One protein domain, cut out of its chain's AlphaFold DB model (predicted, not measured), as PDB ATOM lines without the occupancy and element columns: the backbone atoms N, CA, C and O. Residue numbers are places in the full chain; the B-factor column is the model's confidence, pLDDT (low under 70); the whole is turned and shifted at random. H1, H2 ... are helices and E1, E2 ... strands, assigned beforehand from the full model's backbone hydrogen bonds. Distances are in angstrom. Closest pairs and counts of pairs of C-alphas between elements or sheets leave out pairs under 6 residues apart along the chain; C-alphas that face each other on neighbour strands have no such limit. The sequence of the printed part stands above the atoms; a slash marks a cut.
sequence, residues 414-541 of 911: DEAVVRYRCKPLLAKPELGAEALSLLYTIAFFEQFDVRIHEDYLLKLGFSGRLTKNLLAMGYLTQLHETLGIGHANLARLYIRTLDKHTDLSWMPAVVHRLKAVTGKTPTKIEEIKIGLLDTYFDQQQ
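What this domain is: This is residues 414 to 541 of the 911 residues of the protein "AAA domain-containing protein" of Thorarchaeota archaeon (strain OWC) (UniProt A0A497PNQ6). A rounded helical body is built round H2, which runs through the middle; H1 and H5 pack on one side of it, and H6 packs on another side and joins H7. H3, H4 and a small hairpin of E1 and E2 lie round the rest of H2. The printed part has 128 residues, with seven named helices and two named strands in the order H1 H2 H3 H4 E1 E2 H5 H6 H7; the class is mostly helix. Helix packing is mostly crossed, none of the five touching pairs being at a shallow tilt, and the two-stranded sheet, E1 - E2, is antiparallel. The whole is compact, with a radius of gyration of the C-alphas of 13.3 A and spans of 35 by 34 by 27 A.

How they stand to each other: H1, residues 414 to 426, touches H2, residues 432 to 446, with its residues 422 to 426 alone, opposite ways at a steep tilt of 51 degrees; their closest C-alphas, of Leu 426 and Gly 432, are 4.2 A apart. H2 is the hub, touching three helices. H3, residues 454 to 459, is close to H2 but not clearly touching, the closest C-alphas, of Leu 438 and Leu 457, being 7.8 A apart. H4, residues 464 to 472, is likewise close but not clearly touching, with the C-alphas of Ala 435 and Leu 466 closest at 6.9 A. E1, residues 477 to 479, and E2, residues 482 to 484, form an antiparallel hairpin at 149 degrees, with N 477 and O 484 at 2.9 A and N 482 and O 479 at 3.0 A, within hydrogen-bond range. Residues 452 to 453 pair antiparallel with residues 482 to 483 of E2. H5, residues 488 to 500, touches H2 opposite ways at a steep tilt of 50 degrees, closest at the C-alphas of Ala 443 and Ala 491, 4.2 A. H5 also touches H1, about perpendicular at 86 degrees, closest at the C-alphas of Asp 414 and Thr 497, 5.1 A. H6, residues 507 to 518, touches H2 with residues 507 to 510 alone, closest at the C-alphas of Ser 437 and Val 510, 5.8 A. H7, residues 525 to 537, touches H6 the same way at a steep tilt of 42 degrees, closest at the C-alphas of Leu 514 and Gly 531, 6.5 A. Every O i to N i+4 pair is within hydrogen-bond range in H2, H3, H4, H5, H6 and H7; in H1 6 of 9 are.

Where its parts are: H1 begins at C-alpha 414, (242.510, 293.040, 373.049), and is 15.2 A long. H2 is 20.4 A, H5 18.4 A, H6 16.1 A and H7 18.2 A long; H7 ends at C-alpha 537, (224.258, 270.833, 367.547).

The domain as a whole: The C-alphas farthest apart, of Ala 416 and Gly 519, are 36.2 A apart. The printed part has no cut and no long link. Its mean pLDDT is 81.7; residues 486, 488 to 489, 502 to 504 and 538 to 541 are under 70.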
ATOM      1  N   ASP A 414     243.609 292.797 373.997       73.56
ATOM      2  CA  ASP A 414     242.510 293.040 373.049       73.56
ATOM      3  C   ASP A 414     243.004 293.968 371.926       73.56
ATOM      4  O   ASP A 414     242.865 293.652 370.749       73.56
ATOM      5  N   GLU A 415     243.722 295.045 372.269       74.81
ATOM      6  CA  GLU A 415     244.312 295.965 371.288       74.81
ATOM      7  C   GLU A 415     245.417 295.323 370.441       74.81
ATOM      8  O   GLU A 415     245.514 295.615 369.249       74.81
ATOM      9  N   ALA A 416     246.230 294.420 371.001       72.94
ATOM     10  CA  ALA A 416     247.214 293.673 370.219       72.94
ATOM     11  C   ALA A 416     246.521 292.756 369.198       72.94
ATOM     12  O   ALA A 416     246.891 292.747 368.021       72.94
ATOM     13  N   VAL A 417     245.472 292.040 369.605       75.00
ATOM     14  CA  VAL A 417     244.671 291.191 368.711       75.00
ATOM     15  C   VAL A 417     243.982 292.043 367.646       75.00
ATOM     16  O   VAL A 417     244.089 291.738 366.453       75.00
ATOM     17  N   VAL A 418     243.362 293.164 368.032       77.00
ATOM     18  CA  VAL A 418     242.777 294.121 367.086       77.00
ATOM     19  C   VAL A 418     243.838 294.611 366.106       77.00
ATOM     20  O   VAL A 418     243.626 294.541 364.901       77.00
ATOM     21  N   ARG A 419     244.996 295.076 366.579       74.44
ATOM     22  CA  ARG A 419     246.027 295.716 365.749       74.44
ATOM     23  C   ARG A 419     246.726 294.746 364.805       74.44
ATOM     24  O   ARG A 419     246.951 295.111 363.653       74.44
ATOM     25  N   TYR A 420     247.072 293.547 365.267       74.06
ATOM     26  CA  TYR A 420     247.897 292.607 364.501       74.06
ATOM     27  C   TYR A 420     247.094 291.535 363.764       74.06
ATOM     28  O   TYR A 420     247.587 290.996 362.774       74.06
ATOM     29  N   ARG A 421     245.863 291.227 364.193       80.06
ATOM     30  CA  ARG A 421     245.023 290.204 363.549       80.06
ATOM     31  C   ARG A 421     243.768 290.792 362.919       80.06
ATOM     32  O   ARG A 421     243.557 290.573 361.728       80.06
ATOM     33  N   CYS A 422     242.964 291.573 363.638       80.25
ATOM     34  CA  CYS A 422     241.692 292.061 363.083       80.25
ATOM     35  C   CYS A 422     241.873 293.221 362.090       80.25
ATOM     36  O   CYS A 422     241.213 293.256 361.058       80.25
ATOM     37  N   LYS A 423     242.784 294.164 362.345       79.88
ATOM     38  CA  LYS A 423     242.977 295.375 361.533       79.88
ATOM     39  C   LYS A 423     243.476 295.081 360.112       79.88
ATOM     40  O   LYS A 423     242.910 295.661 359.188       79.88
ATOM     41  N   PRO A 424     244.447 294.170 359.880       81.12
ATOM     42  CA  PRO A 424     244.812 293.767 358.519       81.12
ATOM     43  C   PRO A 424     243.646 293.144 357.740       81.12
ATOM     44  O   PRO A 424     243.576 293.285 356.521       81.12
ATOM     45  N   LEU A 425     242.723 292.477 358.440       81.44
ATOM     46  CA  LEU A 425     241.526 291.889 357.846       81.44
ATOM     47  C   LEU A 425     240.465 292.955 357.531       81.44
ATOM     48  O   LEU A 425     239.909 292.962 356.437       81.44
ATOM     49  N   LEU A 426     240.237 293.889 358.457       78.25
ATOM     50  CA  LEU A 426     239.338 295.039 358.293       78.25
ATOM     51  C   LEU A 426     239.787 295.995 357.184       78.25
ATOM     52  O   LEU A 426     238.952 296.618 356.537       78.25
ATOM     53  N   ALA A 427     241.095 296.095 356.937       80.94
ATOM     54  CA  ALA A 427     241.651 296.899 355.853       80.94
ATOM     55  C   ALA A 427     241.310 296.360 354.450       80.94
ATOM     56  O   ALA A 427     241.601 297.039 353.467       80.94
ATOM     57  N   LYS A 428     240.702 295.166 354.339       81.31
ATOM     58  CA  LYS A 428     240.213 294.582 353.082       81.31
ATOM     59  C   LYS A 428     238.704 294.838 352.946       81.31
ATOM     60  O   LYS A 428     237.920 294.118 353.574       81.31
ATOM     61  N   PRO A 429     238.274 295.829 352.138       74.50
ATOM     62  CA  PRO A 429     236.878 296.270 352.087       74.50
ATOM     63  C   PRO A 429     235.905 295.153 351.702       74.50
ATOM     64  O   PRO A 429     234.814 295.071 352.255       74.50
ATOM     65  N   GLU A 430     236.317 294.252 350.804       75.12
ATOM     66  CA  GLU A 430     235.510 293.107 350.369       75.12
ATOM     67  C   GLU A 430     235.354 291.976 351.404       75.12
ATOM     68  O   GLU A 430     234.556 291.069 351.178       75.12
ATOM     69  N   LEU A 431     236.112 291.979 352.509       76.31
ATOM     70  CA  LEU A 431     236.146 290.858 353.462       76.31
ATOM     71  C   LEU A 431     235.790 291.255 354.897       76.31
ATOM     72  O   LEU A 431     235.338 290.396 355.641       76.31
ATOM     73  N   GLY A 432     235.963 292.517 355.303       84.12
ATOM     74  CA  GLY A 432     236.017 292.925 356.716       84.12
ATOM     75  C   GLY A 432     234.925 292.352 357.634       84.12
ATOM     76  O   GLY A 432     235.207 291.511 358.484       84.12
ATOM     77  N   ALA A 433     233.674 292.798 357.483       85.19
ATOM     78  CA  ALA A 433     232.593 292.420 358.402       85.19
ATOM     79  C   ALA A 433     232.218 290.931 358.314       85.19
ATOM     80  O   ALA A 433     231.955 290.285 359.331       85.19
ATOM     81  N   GLU A 434     232.211 290.373 357.101       88.56
ATOM     82  CA  GLU A 434     231.845 288.976 356.864       88.56
ATOM     83  C   GLU A 434     232.924 288.020 357.386       88.56
ATOM     84  O   GLU A 434     232.608 287.014 358.018       88.56
ATOM     85  N   ALA A 435     234.197 288.372 357.205       90.88
ATOM     86  CA  ALA A 435     235.328 287.616 357.718       90.88
ATOM     87  C   ALA A 435     235.397 287.648 359.245       90.88
ATOM     88  O   ALA A 435     235.647 286.610 359.848       90.88
ATOM     89  N   LEU A 436     235.147 288.800 359.878       90.25
ATOM     90  CA  LEU A 436     235.070 288.882 361.340       90.25
ATOM     91  C   LEU A 436     233.892 288.084 361.897       90.25
ATOM     92  O   LEU A 436     234.045 287.432 362.919       90.25
ATOM     93  N   SER A 437     232.751 288.085 361.207       90.31
ATOM     94  CA  SER A 437     231.591 287.270 361.586       90.31
ATOM     95  C   SER A 437     231.903 285.777 361.510       90.31
ATOM     96  O   SER A 437     231.591 285.033 362.433       90.31
ATOM     97  N   LEU A 438     232.564 285.339 360.433       92.75
ATOM     98  CA  LEU A 438     232.996 283.953 360.276       92.75
ATOM     99  C   LEU A 438     234.042 283.581 361.332       92.75
ATOM    100  O   LEU A 438     233.936 282.523 361.947       92.75
ATOM    101  N   LEU A 439     235.029 284.451 361.576       90.81
ATOM    102  CA  LEU A 439     236.036 284.237 362.614       90.81
ATOM    103  C   LEU A 439     235.421 284.192 364.002       90.81
ATOM    104  O   LEU A 439     235.843 283.354 364.782       90.81
ATOM    105  N   TYR A 440     234.425 285.028 364.298       91.56
ATOM    106  CA  TYR A 440     233.665 284.949 365.539       91.56
ATOM    107  C   TYR A 440     233.005 283.581 365.677       91.56
ATOM    108  O   TYR A 440     233.195 282.908 366.683       91.56
ATOM    109  N   THR A 441     232.286 283.132 364.643       90.19
ATOM    110  CA  THR A 441     231.649 281.815 364.647       90.19
ATOM    111  C   THR A 441     232.678 280.713 364.879       90.19
ATOM    112  O   THR A 441     232.514 279.950 365.818       90.19
ATOM    113  N   ILE A 442     233.771 280.645 364.112       90.62
ATOM    114  CA  ILE A 442     234.793 279.600 364.299       90.62
ATOM    115  C   ILE A 442     235.469 279.712 365.666       90.62
ATOM    116  O   ILE A 442     235.607 278.708 366.357       90.62
ATOM    117  N   ALA A 443     235.837 280.919 366.097       88.81
ATOM    118  CA  ALA A 443     236.451 281.151 367.399       88.81
ATOM    119  C   ALA A 443     235.552 280.709 368.556       88.81
ATOM    120  O   ALA A 443     236.045 280.206 369.563       88.81
ATOM    121  N   PHE A 444     234.238 280.880 368.407       87.56
ATOM    122  CA  PHE A 444     233.267 280.543 369.437       87.56
ATOM    123  C   PHE A 444     233.220 279.038 369.702       87.56
ATOM    124  O   PHE A 444     233.044 278.641 370.848       87.56
ATOM    125  N   PHE A 445     233.409 278.210 368.677       84.44
ATOM    126  CA  PHE A 445     233.483 276.758 368.837       84.44
ATOM    127  C   PHE A 445     234.911 276.298 369.170       84.44
ATOM    128  O   PHE A 445     235.106 275.481 370.068       84.44
ATOM    129  N   GLU A 446     235.934 276.877 368.537       83.62
ATOM    130  CA  GLU A 446     237.332 276.474 368.738       83.62
ATOM    131  C   GLU A 446     237.848 276.785 370.153       83.62
ATOM    132  O   GLU A 446     238.743 276.108 370.648       83.62
ATOM    133  N   GLN A 447     237.277 277.760 370.870       76.44
ATOM    134  CA  GLN A 447     237.590 277.954 372.297       76.44
ATOM    135  C   GLN A 447     237.213 276.743 373.177       76.44
ATOM    136  O   GLN A 447     237.657 276.677 374.325       76.44
ATOM    137  N   PHE A 448     236.426 275.807 372.635       71.31
ATOM    138  CA  PHE A 448     236.080 274.501 373.203       71.31
ATOM    139  C   PHE A 448     236.788 273.338 372.473       71.31
ATOM    140  O   PHE A 448     236.350 272.195 372.564       71.31
ATOM    141  N   ASP A 449     237.842 273.627 371.700       72.19
ATOM    142  CA  ASP A 449     238.489 272.739 370.716       72.19
ATOM    143  C   ASP A 449     237.498 272.036 369.767       72.19
ATOM    144  O   ASP A 449     237.707 270.896 369.337       72.19
ATOM    145  N   VAL A 450     236.395 272.712 369.438       76.50
ATOM    146  CA  VAL A 450     235.425 272.226 368.459       76.50
ATOM    147  C   VAL A 450     235.713 272.854 367.112       76.50
ATOM    148  O   VAL A 450     235.417 274.026 366.878       76.50
ATOM    149  N   ARG A 451     236.233 272.036 366.198       82.88
ATOM    150  CA  ARG A 451     236.408 272.436 364.804       82.88
ATOM    151  C   ARG A 451     235.082 272.355 364.058       82.88
ATOM    152  O   ARG A 451     234.298 271.425 364.230       82.88
ATOM    153  N   ILE A 452     234.842 273.319 363.184       83.81
ATOM    154  CA  ILE A 452     233.577 273.487 362.469       83.81
ATOM    155  C   ILE A 452     233.657 272.880 361.070       83.81
ATOM    156  O   ILE A 452     234.565 273.204 360.311       83.81
ATOM    157  N   HIS A 453     232.678 272.062 360.683       84.19
ATOM    158  CA  HIS A 453     232.545 271.602 359.297       84.19
ATOM    159  C   HIS A 453     232.204 272.754 358.342       84.19
ATOM    160  O   HIS A 453     231.356 273.595 358.650       84.19
ATOM    161  N   GLU A 454     232.808 272.761 357.150       86.88
ATOM    162  CA  GLU A 454     232.542 273.796 356.138       86.88
ATOM    163  C   GLU A 454     231.045 273.884 355.774       86.88
ATOM    164  O   GLU A 454     230.511 274.987 355.645       86.88
ATOM    165  N   ASP A 455     230.334 272.753 355.730       84.00
ATOM    166  CA  ASP A 455     228.900 272.686 355.411       84.00
ATOM    167  C   ASP A 455     228.014 273.478 356.382       84.00
ATOM    168  O   ASP A 455     227.028 274.101 355.975       84.00
ATOM    169  N   TYR A 456     228.379 273.522 357.665       87.06
ATOM    170  CA  TYR A 456     227.659 274.335 358.642       87.06
ATOM    171  C   TYR A 456     227.820 275.831 358.353       87.06
ATOM    172  O   TYR A 456     226.853 276.593 358.422       87.06
ATOM    173  N   LEU A 457     229.024 276.259 357.962       89.94
ATOM    174  CA  LEU A 457     229.266 277.651 357.585       89.94
ATOM    175  C   LEU A 457     228.479 278.021 356.324       89.94
ATOM    176  O   LEU A 457     227.873 279.093 356.278       89.94
ATOM    177  N   LEU A 458     228.426 277.124 355.333       88.56
ATOM    178  CA  LEU A 458     227.613 277.307 354.128       88.56
ATOM    179  C   LEU A 458     226.126 277.463 354.470       88.56
ATOM    180  O   LEU A 458     225.451 278.321 353.902       88.56
ATOM    181  N   LYS A 459     225.619 276.701 355.445       85.00
ATOM    182  CA  LYS A 459     224.232 276.796 355.920       85.00
ATOM    183  C   LYS A 459     223.932 278.107 356.650       85.00
ATOM    184  O   LYS A 459     222.876 278.695 356.432       85.00
ATOM    185  N   LEU A 460     224.868 278.609 357.458       87.19
ATOM    186  CA  LEU A 460     224.804 279.977 357.997       87.19
ATOM    187  C   LEU A 460     224.934 281.049 356.888       87.19
ATOM    188  O   LEU A 460     224.846 282.253 357.144       87.19
ATOM    189  N   GLY A 461     225.140 280.630 355.639       91.31
ATOM    190  CA  GLY A 461     225.200 281.472 354.453       91.31
ATOM    191  C   GLY A 461     226.574 282.086 354.204       91.31
ATOM    192  O   GLY A 461     226.661 283.053 353.442       91.31
ATOM    193  N   PHE A 462     227.633 281.625 354.876       93.31
ATOM    194  CA  PHE A 462     228.994 282.052 354.557       93.31
ATOM    195  C   PHE A 462     229.419 281.457 353.213       93.31
ATOM    196  O   PHE A 462     229.082 280.322 352.893       93.31
ATOM    197  N   SER A 463     230.169 282.207 352.403       93.06
ATOM    198  CA  SER A 463     230.647 281.686 351.118       93.06
ATOM    199  C   SER A 463     231.901 280.816 351.286       93.06
ATOM    200  O   SER A 463     232.845 281.206 351.971       93.06
ATOM    201  N   GLY A 464     231.990 279.689 350.569       91.62
ATOM    202  CA  GLY A 464     233.221 278.876 350.545       91.62
ATOM    203  C   GLY A 464     234.449 279.645 350.020       91.62
ATOM    204  O   GLY A 464     235.591 279.349 350.372       91.62
ATOM    205  N   ARG A 465     234.240 280.706 349.222       92.88
ATOM    206  CA  ARG A 465     235.312 281.624 348.797       92.88
ATOM    207  C   ARG A 465     235.920 282.377 349.984       92.88
ATOM    208  O   ARG A 465     237.140 282.515 350.042       92.88
ATOM    209  N   LEU A 466     235.093 282.851 350.917       92.50
ATOM    210  CA  LEU A 466     235.552 283.532 352.127       92.50
ATOM    211  C   LEU A 466     236.401 282.594 352.996       92.50
ATOM    212  O   LEU A 466     237.505 282.969 353.391       92.50
ATOM    213  N   THR A 467     235.936 281.362 353.211       91.94
ATOM    214  CA  THR A 467     236.677 280.323 353.944       91.94
ATOM    215  C   THR A 467     238.056 280.074 353.333       91.94
ATOM    216  O   THR A 467     239.070 280.164 354.028       91.94
ATOM    217  N   LYS A 468     238.124 279.852 352.012       91.31
ATOM    218  CA  LYS A 468     239.389 279.639 351.286       91.31
ATOM    219  C   LYS A 468     240.344 280.827 351.396       91.31
ATOM    220  O   LYS A 468     241.545 280.630 351.570       91.31
ATOM    221  N   ASN A 469     239.827 282.053 351.343       89.38
ATOM    222  CA  ASN A 469     240.636 283.258 351.522       89.38
ATOM    223  C   ASN A 469     241.242 283.332 352.930       89.38
ATOM    224  O   ASN A 469     242.422 283.647 353.072       89.38
ATOM    225  N   LEU A 470     240.466 283.025 353.971       88.75
ATOM    226  CA  LEU A 470     240.949 283.052 355.353       88.75
ATOM    227  C   LEU A 470     241.942 281.927 355.655       88.75
ATOM    228  O   LEU A 470     242.919 282.160 356.372       88.75
ATOM    229  N   LEU A 471     241.756 280.751 355.049       84.88
ATOM    230  CA  LEU A 471     242.759 279.688 355.031       84.88
ATOM    231  C   LEU A 471     244.048 280.179 354.371       84.88
ATOM    232  O   LEU A 471     245.100 280.133 354.997       84.88
ATOM    233  N   ALA A 472     243.983 280.746 353.162       82.81
ATOM    234  CA  ALA A 472     245.153 281.278 352.456       82.81
ATOM    235  C   ALA A 472     245.875 282.387 353.243       82.81
ATOM    236  O   ALA A 472     247.099 282.480 353.208       82.81
ATOM    237  N   MET A 473     245.155 283.176 354.037       80.06
ATOM    238  CA  MET A 473     245.739 284.209 354.899       80.06
ATOM    239  C   MET A 473     246.255 283.688 356.253       80.06
ATOM    240  O   MET A 473     246.880 284.450 356.984       80.06
ATOM    241  N   GLY A 474     246.025 282.417 356.603       77.06
ATOM    242  CA  GLY A 474     246.477 281.838 357.877       77.06
ATOM    243  C   GLY A 474     245.649 282.302 359.084       77.06
ATOM    244  O   GLY A 474     246.136 282.357 360.216       77.06
ATOM    245  N   TYR A 475     244.399 282.701 358.847       81.62
ATOM    246  CA  TYR A 475     243.438 282.985 359.915       81.62
ATOM    247  C   TYR A 475     242.728 281.727 360.393       81.62
ATOM    248  O   TYR A 475     242.419 281.621 361.576       81.62
ATOM    249  N   LEU A 476     242.524 280.785 359.473       86.62
ATOM    250  CA  LEU A 476     241.947 279.479 359.739       86.62
ATOM    251  C   LEU A 476     242.983 278.389 359.498       86.62
ATOM    252  O   LEU A 476     243.907 278.554 358.699       86.62
ATOM    253  N   THR A 477     242.778 277.260 360.158       82.88
ATOM    254  CA  THR A 477     243.436 275.993 359.856       82.88
ATOM    255  C   THR A 477     242.388 275.008 359.356       82.88
ATOM    256  O   THR A 477     241.237 275.043 359.791       82.88
ATOM    257  N   GLN A 478     242.774 274.143 358.419       83.06
ATOM    258  CA  GLN A 478     241.921 273.065 357.930       83.06
ATOM    259  C   GLN A 478     242.515 271.731 358.362       83.06
ATOM    260  O   GLN A 478     243.707 271.487 358.174       83.06
ATOM    261  N   LEU A 479     241.679 270.878 358.943       70.00
ATOM    262  CA  LEU A 479     242.008 269.497 359.270       70.00
ATOM    263  C   LEU A 479     240.868 268.624 358.758       70.00
ATOM    264  O   LEU A 479     239.756 268.665 359.288       70.00
ATOM    265  N   HIS A 480     241.150 267.871 357.697       76.19
ATOM    266  CA  HIS A 480     240.133 267.153 356.929       76.19
ATOM    267  C   HIS A 480     238.992 268.097 356.490       76.19
ATOM    268  O   HIS A 480     239.240 269.119 355.848       76.19
ATOM    269  N   GLU A 481     237.750 267.772 356.842       77.25
ATOM    270  CA  GLU A 481     236.539 268.526 356.491       77.25
ATOM    271  C   GLU A 481     236.185 269.616 357.518       77.25
ATOM    272  O   GLU A 481     235.156 270.282 357.399       77.25
ATOM    273  N   THR A 482     237.036 269.804 358.531       82.81
ATOM    274  CA  THR A 482     236.799 270.739 359.633       82.81
ATOM    275  C   THR A 482     237.765 271.919 359.608       82.81
ATOM    276  O   THR A 482     238.911 271.826 359.158       82.81
ATOM    277  N   LEU A 483     237.285 273.047 360.115       87.25
ATOM    278  CA  LEU A 483     237.945 274.340 360.156       87.25
ATOM    279  C   LEU A 483     238.088 274.777 361.606       87.25
ATOM    280  O   LEU A 483     237.145 274.665 362.385       87.25
ATOM    281  N   GLY A 484     239.248 275.314 361.950       86.94
ATOM    282  CA  GLY A 484     239.514 275.833 363.283       86.94
ATOM    283  C   GLY A 484     240.334 277.109 363.244       86.94
ATOM    284  O   GLY A 484     240.788 277.567 362.190       86.94
ATOM    285  N   ILE A 485     240.556 277.674 364.420       81.38
ATOM    286  CA  ILE A 485     241.621 278.649 364.655       81.38
ATOM    287  C   ILE A 485     242.785 277.859 365.238       81.38
ATOM    288  O   ILE A 485     242.583 277.013 366.091       81.38
ATOM    289  N   GLY A 486     244.016 278.105 364.787       67.81
ATOM    290  CA  GLY A 486     245.169 277.262 365.141       67.81
ATOM    291  C   GLY A 486     245.451 277.063 366.643       67.81
ATOM    292  O   GLY A 486     246.309 276.251 366.966       67.81
ATOM    293  N   HIS A 487     244.774 277.781 367.550       72.06
ATOM    294  CA  HIS A 487     244.912 277.611 368.995       72.06
ATOM    295  C   HIS A 487     243.638 278.043 369.759       72.06
ATOM    296  O   HIS A 487     243.134 279.147 369.539       72.06
ATOM    297  N   ALA A 488     243.153 277.246 370.720       69.12
ATOM    298  CA  ALA A 488     241.938 277.556 371.494       69.12
ATOM    299  C   ALA A 488     242.036 278.861 372.307       69.12
ATOM    300  O   ALA A 488     241.090 279.645 372.361       69.12
ATOM    301  N   ASN A 489     243.198 279.170 372.891       69.00
ATOM    302  CA  ASN A 489     243.383 280.456 373.579       69.00
ATOM    303  C   ASN A 489     243.329 281.650 372.616       69.00
ATOM    304  O   ASN A 489     242.829 282.713 372.976       69.00
ATOM    305  N   LEU A 490     243.804 281.474 371.378       74.12
ATOM    306  CA  LEU A 490     243.671 282.497 370.347       74.12
ATOM    307  C   LEU A 490     242.198 282.701 369.985       74.12
ATOM    308  O   LEU A 490     241.750 283.837 369.854       74.12
ATOM    309  N   ALA A 491     241.436 281.615 369.873       80.25
ATOM    310  CA  ALA A 491     239.996 281.670 369.663       80.25
ATOM    311  C   ALA A 491     239.285 282.460 370.780       80.25
ATOM    312  O   ALA A 491     238.534 283.390 370.497       80.25
ATOM    313  N   ARG A 492     239.614 282.207 372.052       73.19
ATOM    314  CA  ARG A 492     239.086 282.990 373.188       73.19
ATOM    315  C   ARG A 492     239.397 284.470 373.081       73.19
ATOM    316  O   ARG A 492     238.546 285.300 373.375       73.19
ATOM    317  N   LEU A 493     240.620 284.804 372.683       74.69
ATOM    318  CA  LEU A 493     241.020 286.194 372.516       74.69
ATOM    319  C   LEU A 493     240.232 286.864 371.402       74.69
ATOM    320  O   LEU A 493     239.791 287.991 371.597       74.69
ATOM    321  N   TYR A 494     239.991 286.171 370.285       82.56
ATOM    322  CA  TYR A 494     239.070 286.661 369.262       82.56
ATOM    323  C   TYR A 494     237.682 286.913 369.846       82.56
ATOM    324  O   TYR A 494     237.171 288.011 369.670       82.56
ATOM    325  N   ILE A 495     237.101 285.961 370.582       83.81
ATOM    326  CA  ILE A 495     235.774 286.133 371.192       83.81
ATOM    327  C   ILE A 495     235.748 287.311 372.156       83.81
ATOM    328  O   ILE A 495     234.935 288.210 371.986       83.81
ATOM    329  N   ARG A 496     236.676 287.374 373.112       80.94
ATOM    330  CA  ARG A 496     236.742 288.453 374.103       80.94
ATOM    331  C   ARG A 496     236.941 289.822 373.456       80.94
ATOM    332  O   ARG A 496     236.303 290.786 373.869       80.94
ATOM    333  N   THR A 497     237.793 289.891 372.435       82.81
ATOM    334  CA  THR A 497     238.034 291.115 371.668       82.81
ATOM    335  C   THR A 497     236.761 291.536 370.931       82.81
ATOM    336  O   THR A 497     236.340 292.684 371.024       82.81
ATOM    337  N   LEU A 498     236.123 290.610 370.214       84.06
ATOM    338  CA  LEU A 498     234.946 290.895 369.393       84.06
ATOM    339  C   LEU A 498     233.698 291.202 370.237       84.06
ATOM    340  O   LEU A 498     232.944 292.092 369.854       84.06
ATOM    341  N   ASP A 499     233.521 290.543 371.389       84.31
ATOM    342  CA  ASP A 499     232.438 290.799 372.353       84.31
ATOM    343  C   ASP A 499     232.557 292.211 372.969       84.31
ATOM    344  O   ASP A 499     231.553 292.896 373.151       84.31
ATOM    345  N   LYS A 500     233.779 292.681 373.274       81.56
ATOM    346  CA  LYS A 500     234.009 294.018 373.863       81.56
ATOM    347  C   LYS A 500     233.939 295.157 372.850       81.56
ATOM    348  O   LYS A 500     233.457 296.241 373.177       81.56
ATOM    349  N   HIS A 501     234.441 294.935 371.640       74.56
ATOM    350  CA  HIS A 501     234.506 295.949 370.590       74.56
ATOM    351  C   HIS A 501     233.235 295.918 369.730       74.56
ATOM    352  O   HIS A 501     233.234 295.499 368.572       74.56
ATOM    353  N   THR A 502     232.127 296.355 370.337       57.91
ATOM    354  CA  THR A 502     230.789 296.436 369.712       57.91
ATOM    355  C   THR A 502     230.700 297.442 368.558       57.91
ATOM    356  O   THR A 502     229.739 297.423 367.791       57.91
ATOM    357  N   ASP A 503     231.710 298.300 368.403       63.31
ATOM    358  CA  ASP A 503     231.904 299.206 367.270       63.31
ATOM    359  C   ASP A 503     232.352 298.480 365.992       63.31
ATOM    360  O   ASP A 503     232.283 299.033 364.890       63.31
ATOM    361  N   LEU A 504     232.773 297.220 366.105       62.25
ATOM    362  CA  LEU A 504     233.085 296.388 364.957       62.25
ATOM    363  C   LEU A 504     231.783 295.901 364.301       62.25
ATOM    364  O   LEU A 504     230.941 295.249 364.915       62.25
ATOM    365  N   SER A 505     231.634 296.167 363.003       72.31
ATOM    366  CA  SER A 505     230.416 295.942 362.206       72.31
ATOM    367  C   SER A 505     230.026 294.468 361.969       72.31
ATOM    368  O   SER A 505     229.296 294.174 361.022       72.31
ATOM    369  N   TRP A 506     230.539 293.520 362.758       82.06
ATOM    370  CA  TRP A 506     230.344 292.077 362.563       82.06
ATOM    371  C   TRP A 506     229.019 291.572 363.157       82.06
ATOM    372  O   TRP A 506     228.356 290.729 362.553       82.06
ATOM    373  N   MET A 507     228.584 292.109 364.304       83.44
ATOM    374  CA  MET A 507     227.430 291.581 365.047       83.44
ATOM    375  C   MET A 507     226.133 291.544 364.215       83.44
ATOM    376  O   MET A 507     225.489 290.492 364.181       83.44
ATOM    377  N   PRO A 508     225.760 292.600 363.454       87.62
ATOM    378  CA  PRO A 508     224.564 292.556 362.611       87.62
ATOM    379  C   PRO A 508     224.594 291.438 361.560       87.62
ATOM    380  O   PRO A 508     223.548 290.876 361.233       87.62
ATOM    381  N   ALA A 509     225.776 291.083 361.046       86.06
ATOM    382  CA  ALA A 509     225.916 290.027 360.051       86.06
ATOM    383  C   ALA A 509     225.697 288.633 360.660       86.06
ATOM    384  O   ALA A 509     224.996 287.824 360.054       86.06
ATOM    385  N   VAL A 510     226.204 288.355 361.868       86.44
ATOM    386  CA  VAL A 510     225.917 287.087 362.576       86.44
ATOM    387  C   VAL A 510     224.436 286.995 362.960       86.44
ATOM    388  O   VAL A 510     223.802 285.974 362.696       86.44
ATOM    389  N   VAL A 511     223.850 288.073 363.497       89.38
ATOM    390  CA  VAL A 511     222.419 288.144 363.861       89.38
ATOM    391  C   VAL A 511     221.523 287.877 362.649       89.38
ATOM    392  O   VAL A 511     220.585 287.084 362.734       89.38
ATOM    393  N   HIS A 512     221.816 288.501 361.505       91.12
ATOM    394  CA  HIS A 512     221.064 288.298 360.266       91.12
ATOM    395  C   HIS A 512     221.091 286.833 359.807       91.12
ATOM    396  O   HIS A 512     220.065 286.284 359.405       91.12
ATOM    397  N   ARG A 513     222.253 286.179 359.907       89.94
ATOM    398  CA  ARG A 513     222.438 284.770 359.529       89.94
ATOM    399  C   ARG A 513     221.703 283.822 360.465       89.94
ATOM    400  O   ARG A 513     220.964 282.961 359.998       89.94
ATOM    401  N   LEU A 514     221.827 284.028 361.775       86.62
ATOM    402  CA  LEU A 514     221.077 283.254 362.764       86.62
ATOM    403  C   LEU A 514     219.571 283.422 362.586       86.62
ATOM    404  O   LEU A 514     218.847 282.433 362.660       86.62
ATOM    405  N   LYS A 515     219.086 284.629 362.278       90.94
ATOM    406  CA  LYS A 515     217.667 284.860 361.978       90.94
ATOM    407  C   LYS A 515     217.192 284.070 360.765       90.94
ATOM    408  O   LYS A 515     216.091 283.529 360.802       90.94
ATOM    409  N   ALA A 516     218.007 283.982 359.717       87.38
ATOM    410  CA  ALA A 516     217.666 283.212 358.524       87.38
ATOM    411  C   ALA A 516     217.520 281.708 358.816       87.38
ATOM    412  O   ALA A 516     216.674 281.058 358.209       87.38
ATOM    413  N   VAL A 517     218.306 281.168 359.755       83.00
ATOM    414  CA  VAL A 517     218.280 279.735 360.100       83.00
ATOM    415  C   VAL A 517     217.271 279.410 361.207       83.00
ATOM    416  O   VAL A 517     216.590 278.395 361.132       83.00
ATOM    417  N   THR A 518     217.148 280.264 362.224       83.69
ATOM    418  CA  THR A 518     216.347 279.998 363.437       83.69
ATOM    419  C   THR A 518     214.982 280.685 363.448       83.69
ATOM    420  O   THR A 518     214.147 280.391 364.301       83.69
ATOM    421  N   GLY A 519     214.760 281.672 362.575       89.19
ATOM    422  CA  GLY A 519     213.593 282.558 362.614       89.19
ATOM    423  C   GLY A 519     213.599 283.584 363.758       89.19
ATOM    424  O   GLY A 519     212.755 284.481 363.772       89.19
ATOM    425  N   LYS A 520     214.547 283.509 364.704       88.62
ATOM    426  CA  LYS A 520     214.655 284.415 365.859       88.62
ATOM    427  C   LYS A 520     215.724 285.476 365.613       88.62
ATOM    428  O   LYS A 520     216.758 285.203 365.020       88.62
ATOM    429  N   THR A 521     215.479 286.707 366.060       91.38
ATOM    430  CA  THR A 521     216.470 287.794 365.964       91.38
ATOM    431  C   THR A 521     217.131 287.970 367.328       91.38
ATOM    432  O   THR A 521     216.502 288.581 368.190       91.38
ATOM    433  N   PRO A 522     218.340 287.428 367.556       87.69
ATOM    434  CA  PRO A 522     219.034 287.639 368.817       87.69
ATOM    435  C   PRO A 522     219.376 289.124 368.991       87.69
ATOM    436  O   PRO A 522     219.796 289.804 368.053       87.69
ATOM    437  N   THR A 523     219.156 289.622 370.199       85.25
ATOM    438  CA  THR A 523     219.357 291.013 370.623       85.25
ATOM    439  C   THR A 523     220.542 291.171 371.567       85.25
ATOM    440  O   THR A 523     221.057 292.278 371.715       85.25
ATOM    441  N   LYS A 524     220.992 290.069 372.176       85.94
ATOM    442  CA  LYS A 524     222.134 290.020 373.093       85.94
ATOM    443  C   LYS A 524     223.168 288.993 372.644       85.94
ATOM    444  O   LYS A 524     222.848 288.063 371.901       85.94
ATOM    445  N   ILE A 525     224.403 289.148 373.111       83.38
ATOM    446  CA  ILE A 525     225.517 288.267 372.744       83.38
ATOM    447  C   ILE A 525     225.278 286.825 373.218       83.38
ATOM    448  O   ILE A 525     225.604 285.876 372.512       83.38
ATOM    449  N   GLU A 526     224.618 286.649 374.362       81.88
ATOM    450  CA  GLU A 526     224.245 285.348 374.920       81.88
ATOM    451  C   GLU A 526     223.233 284.638 374.014       81.88
ATOM    452  O   GLU A 526     223.357 283.445 373.752       81.88
ATOM    453  N   GLU A 527     222.279 285.381 373.445       84.06
ATOM    454  CA  GLU A 527     221.304 284.844 372.490       84.06
ATOM    455  C   GLU A 527     221.971 284.442 371.165       84.06
ATOM    456  O   GLU A 527     221.558 283.467 370.539       84.06
ATOM    457  N   ILE A 528     223.030 285.151 370.748       85.62
ATOM    458  CA  ILE A 528     223.860 284.765 369.596       85.62
ATOM    459  C   ILE A 528     224.601 283.456 369.893       85.62
ATOM    460  O   ILE A 528     224.555 282.541 369.073       85.62
ATOM    461  N   LYS A 529     225.255 283.348 371.058       85.25
ATOM    462  CA  LYS A 529     225.987 282.141 371.485       85.25
ATOM    463  C   LYS A 529     225.055 280.928 371.549       85.25
ATOM    464  O   LYS A 529     225.359 279.902 370.948       85.25
ATOM    465  N   ILE A 530     223.891 281.070 372.187       79.50
ATOM    466  CA  ILE A 530     222.866 280.015 372.251       79.50
ATOM    467  C   ILE A 530     222.375 279.652 370.847       79.50
ATOM    468  O   ILE A 530     222.333 278.475 370.516       79.50
ATOM    469  N   GLY A 531     222.088 280.638 369.990       83.56
ATOM    470  CA  GLY A 531     221.659 280.384 368.613       83.56
ATOM    471  C   GLY A 531     222.705 279.637 367.777       83.56
ATOM    472  O   GLY A 531     222.355 278.748 367.002       83.56
ATOM    473  N   LEU A 532     223.995 279.951 367.942       84.81
ATOM    474  CA  LEU A 532     225.079 279.206 367.295       84.81
ATOM    475  C   LEU A 532     225.120 277.755 367.788       84.81
ATOM    476  O   LEU A 532     225.159 276.850 366.959       84.81
ATOM    477  N   LEU A 533     225.062 277.524 369.104       79.81
ATOM    478  CA  LEU A 533     225.036 276.167 369.667       79.81
ATOM    479  C   LEU A 533     223.814 275.377 369.185       79.81
ATOM    480  O   LEU A 533     223.987 274.263 368.697       79.81
ATOM    481  N   ASP A 534     222.615 275.970 369.255       76.19
ATOM    482  CA  ASP A 534     221.362 275.360 368.792       76.19
ATOM    483  C   ASP A 534     221.497 274.934 367.322       76.19
ATOM    484  O   ASP A 534     221.241 273.789 366.975       76.19
ATOM    485  N   THR A 535     221.959 275.830 366.443       80.06
ATOM    486  CA  THR A 535     222.046 275.526 365.003       80.06
ATOM    487  C   THR A 535     223.149 274.538 364.632       80.06
ATOM    488  O   THR A 535     222.993 273.810 363.653       80.06
ATOM    489  N   TYR A 536     224.262 274.501 365.366       79.75
ATOM    490  CA  TYR A 536     225.359 273.568 365.093       79.75
ATOM    491  C   TYR A 536     225.051 272.167 365.632       79.75
ATOM    492  O   TYR A 536     225.173 271.171 364.912       79.75
ATOM    493  N   PHE A 537     224.595 272.089 366.884       71.38
ATOM    494  CA  PHE A 537     224.258 270.833 367.547       71.38
ATOM    495  C   PHE A 537     222.886 270.283 367.156       71.38
ATOM    496  O   PHE A 537     222.596 269.133 367.440       71.38
ATOM    497  N   ASP A 538     222.039 271.009 366.441       66.69
ATOM    498  CA  ASP A 538     220.870 270.379 365.820       66.69
ATOM    499  C   ASP A 538     221.278 269.448 364.654       66.69
ATOM    500  O   ASP A 538     220.523 268.561 364.268       66.69
ATOM    501  N   GLN A 539     222.481 269.613 364.078       58.94
ATOM    502  CA  GLN A 539     222.734 269.138 362.707       58.94
ATOM    503  C   GLN A 539     223.939 268.226 362.494       58.94
ATOM    504  O   GLN A 539     223.937 267.461 361.531       58.94
ATOM    505  N   GLN A 540     224.983 268.314 363.320       56.78
ATOM    506  CA  GLN A 540     226.260 267.629 363.069       56.78
ATOM    507  C   GLN A 540     226.938 267.141 364.374       56.78
ATOM    508  O   GLN A 540     226.464 267.407 365.483       56.78
ATOM    509  N   GLN A 541     228.005 266.354 364.178       64.94
ATOM    510  CA  GLN A 541     228.504 265.217 364.966       64.94
ATOM    511  C   GLN A 541     228.535 265.357 366.493       64.94
ATOM    512  O   GLN A 541     229.081 266.300 367.061       64.94
TER     513      GLN A 541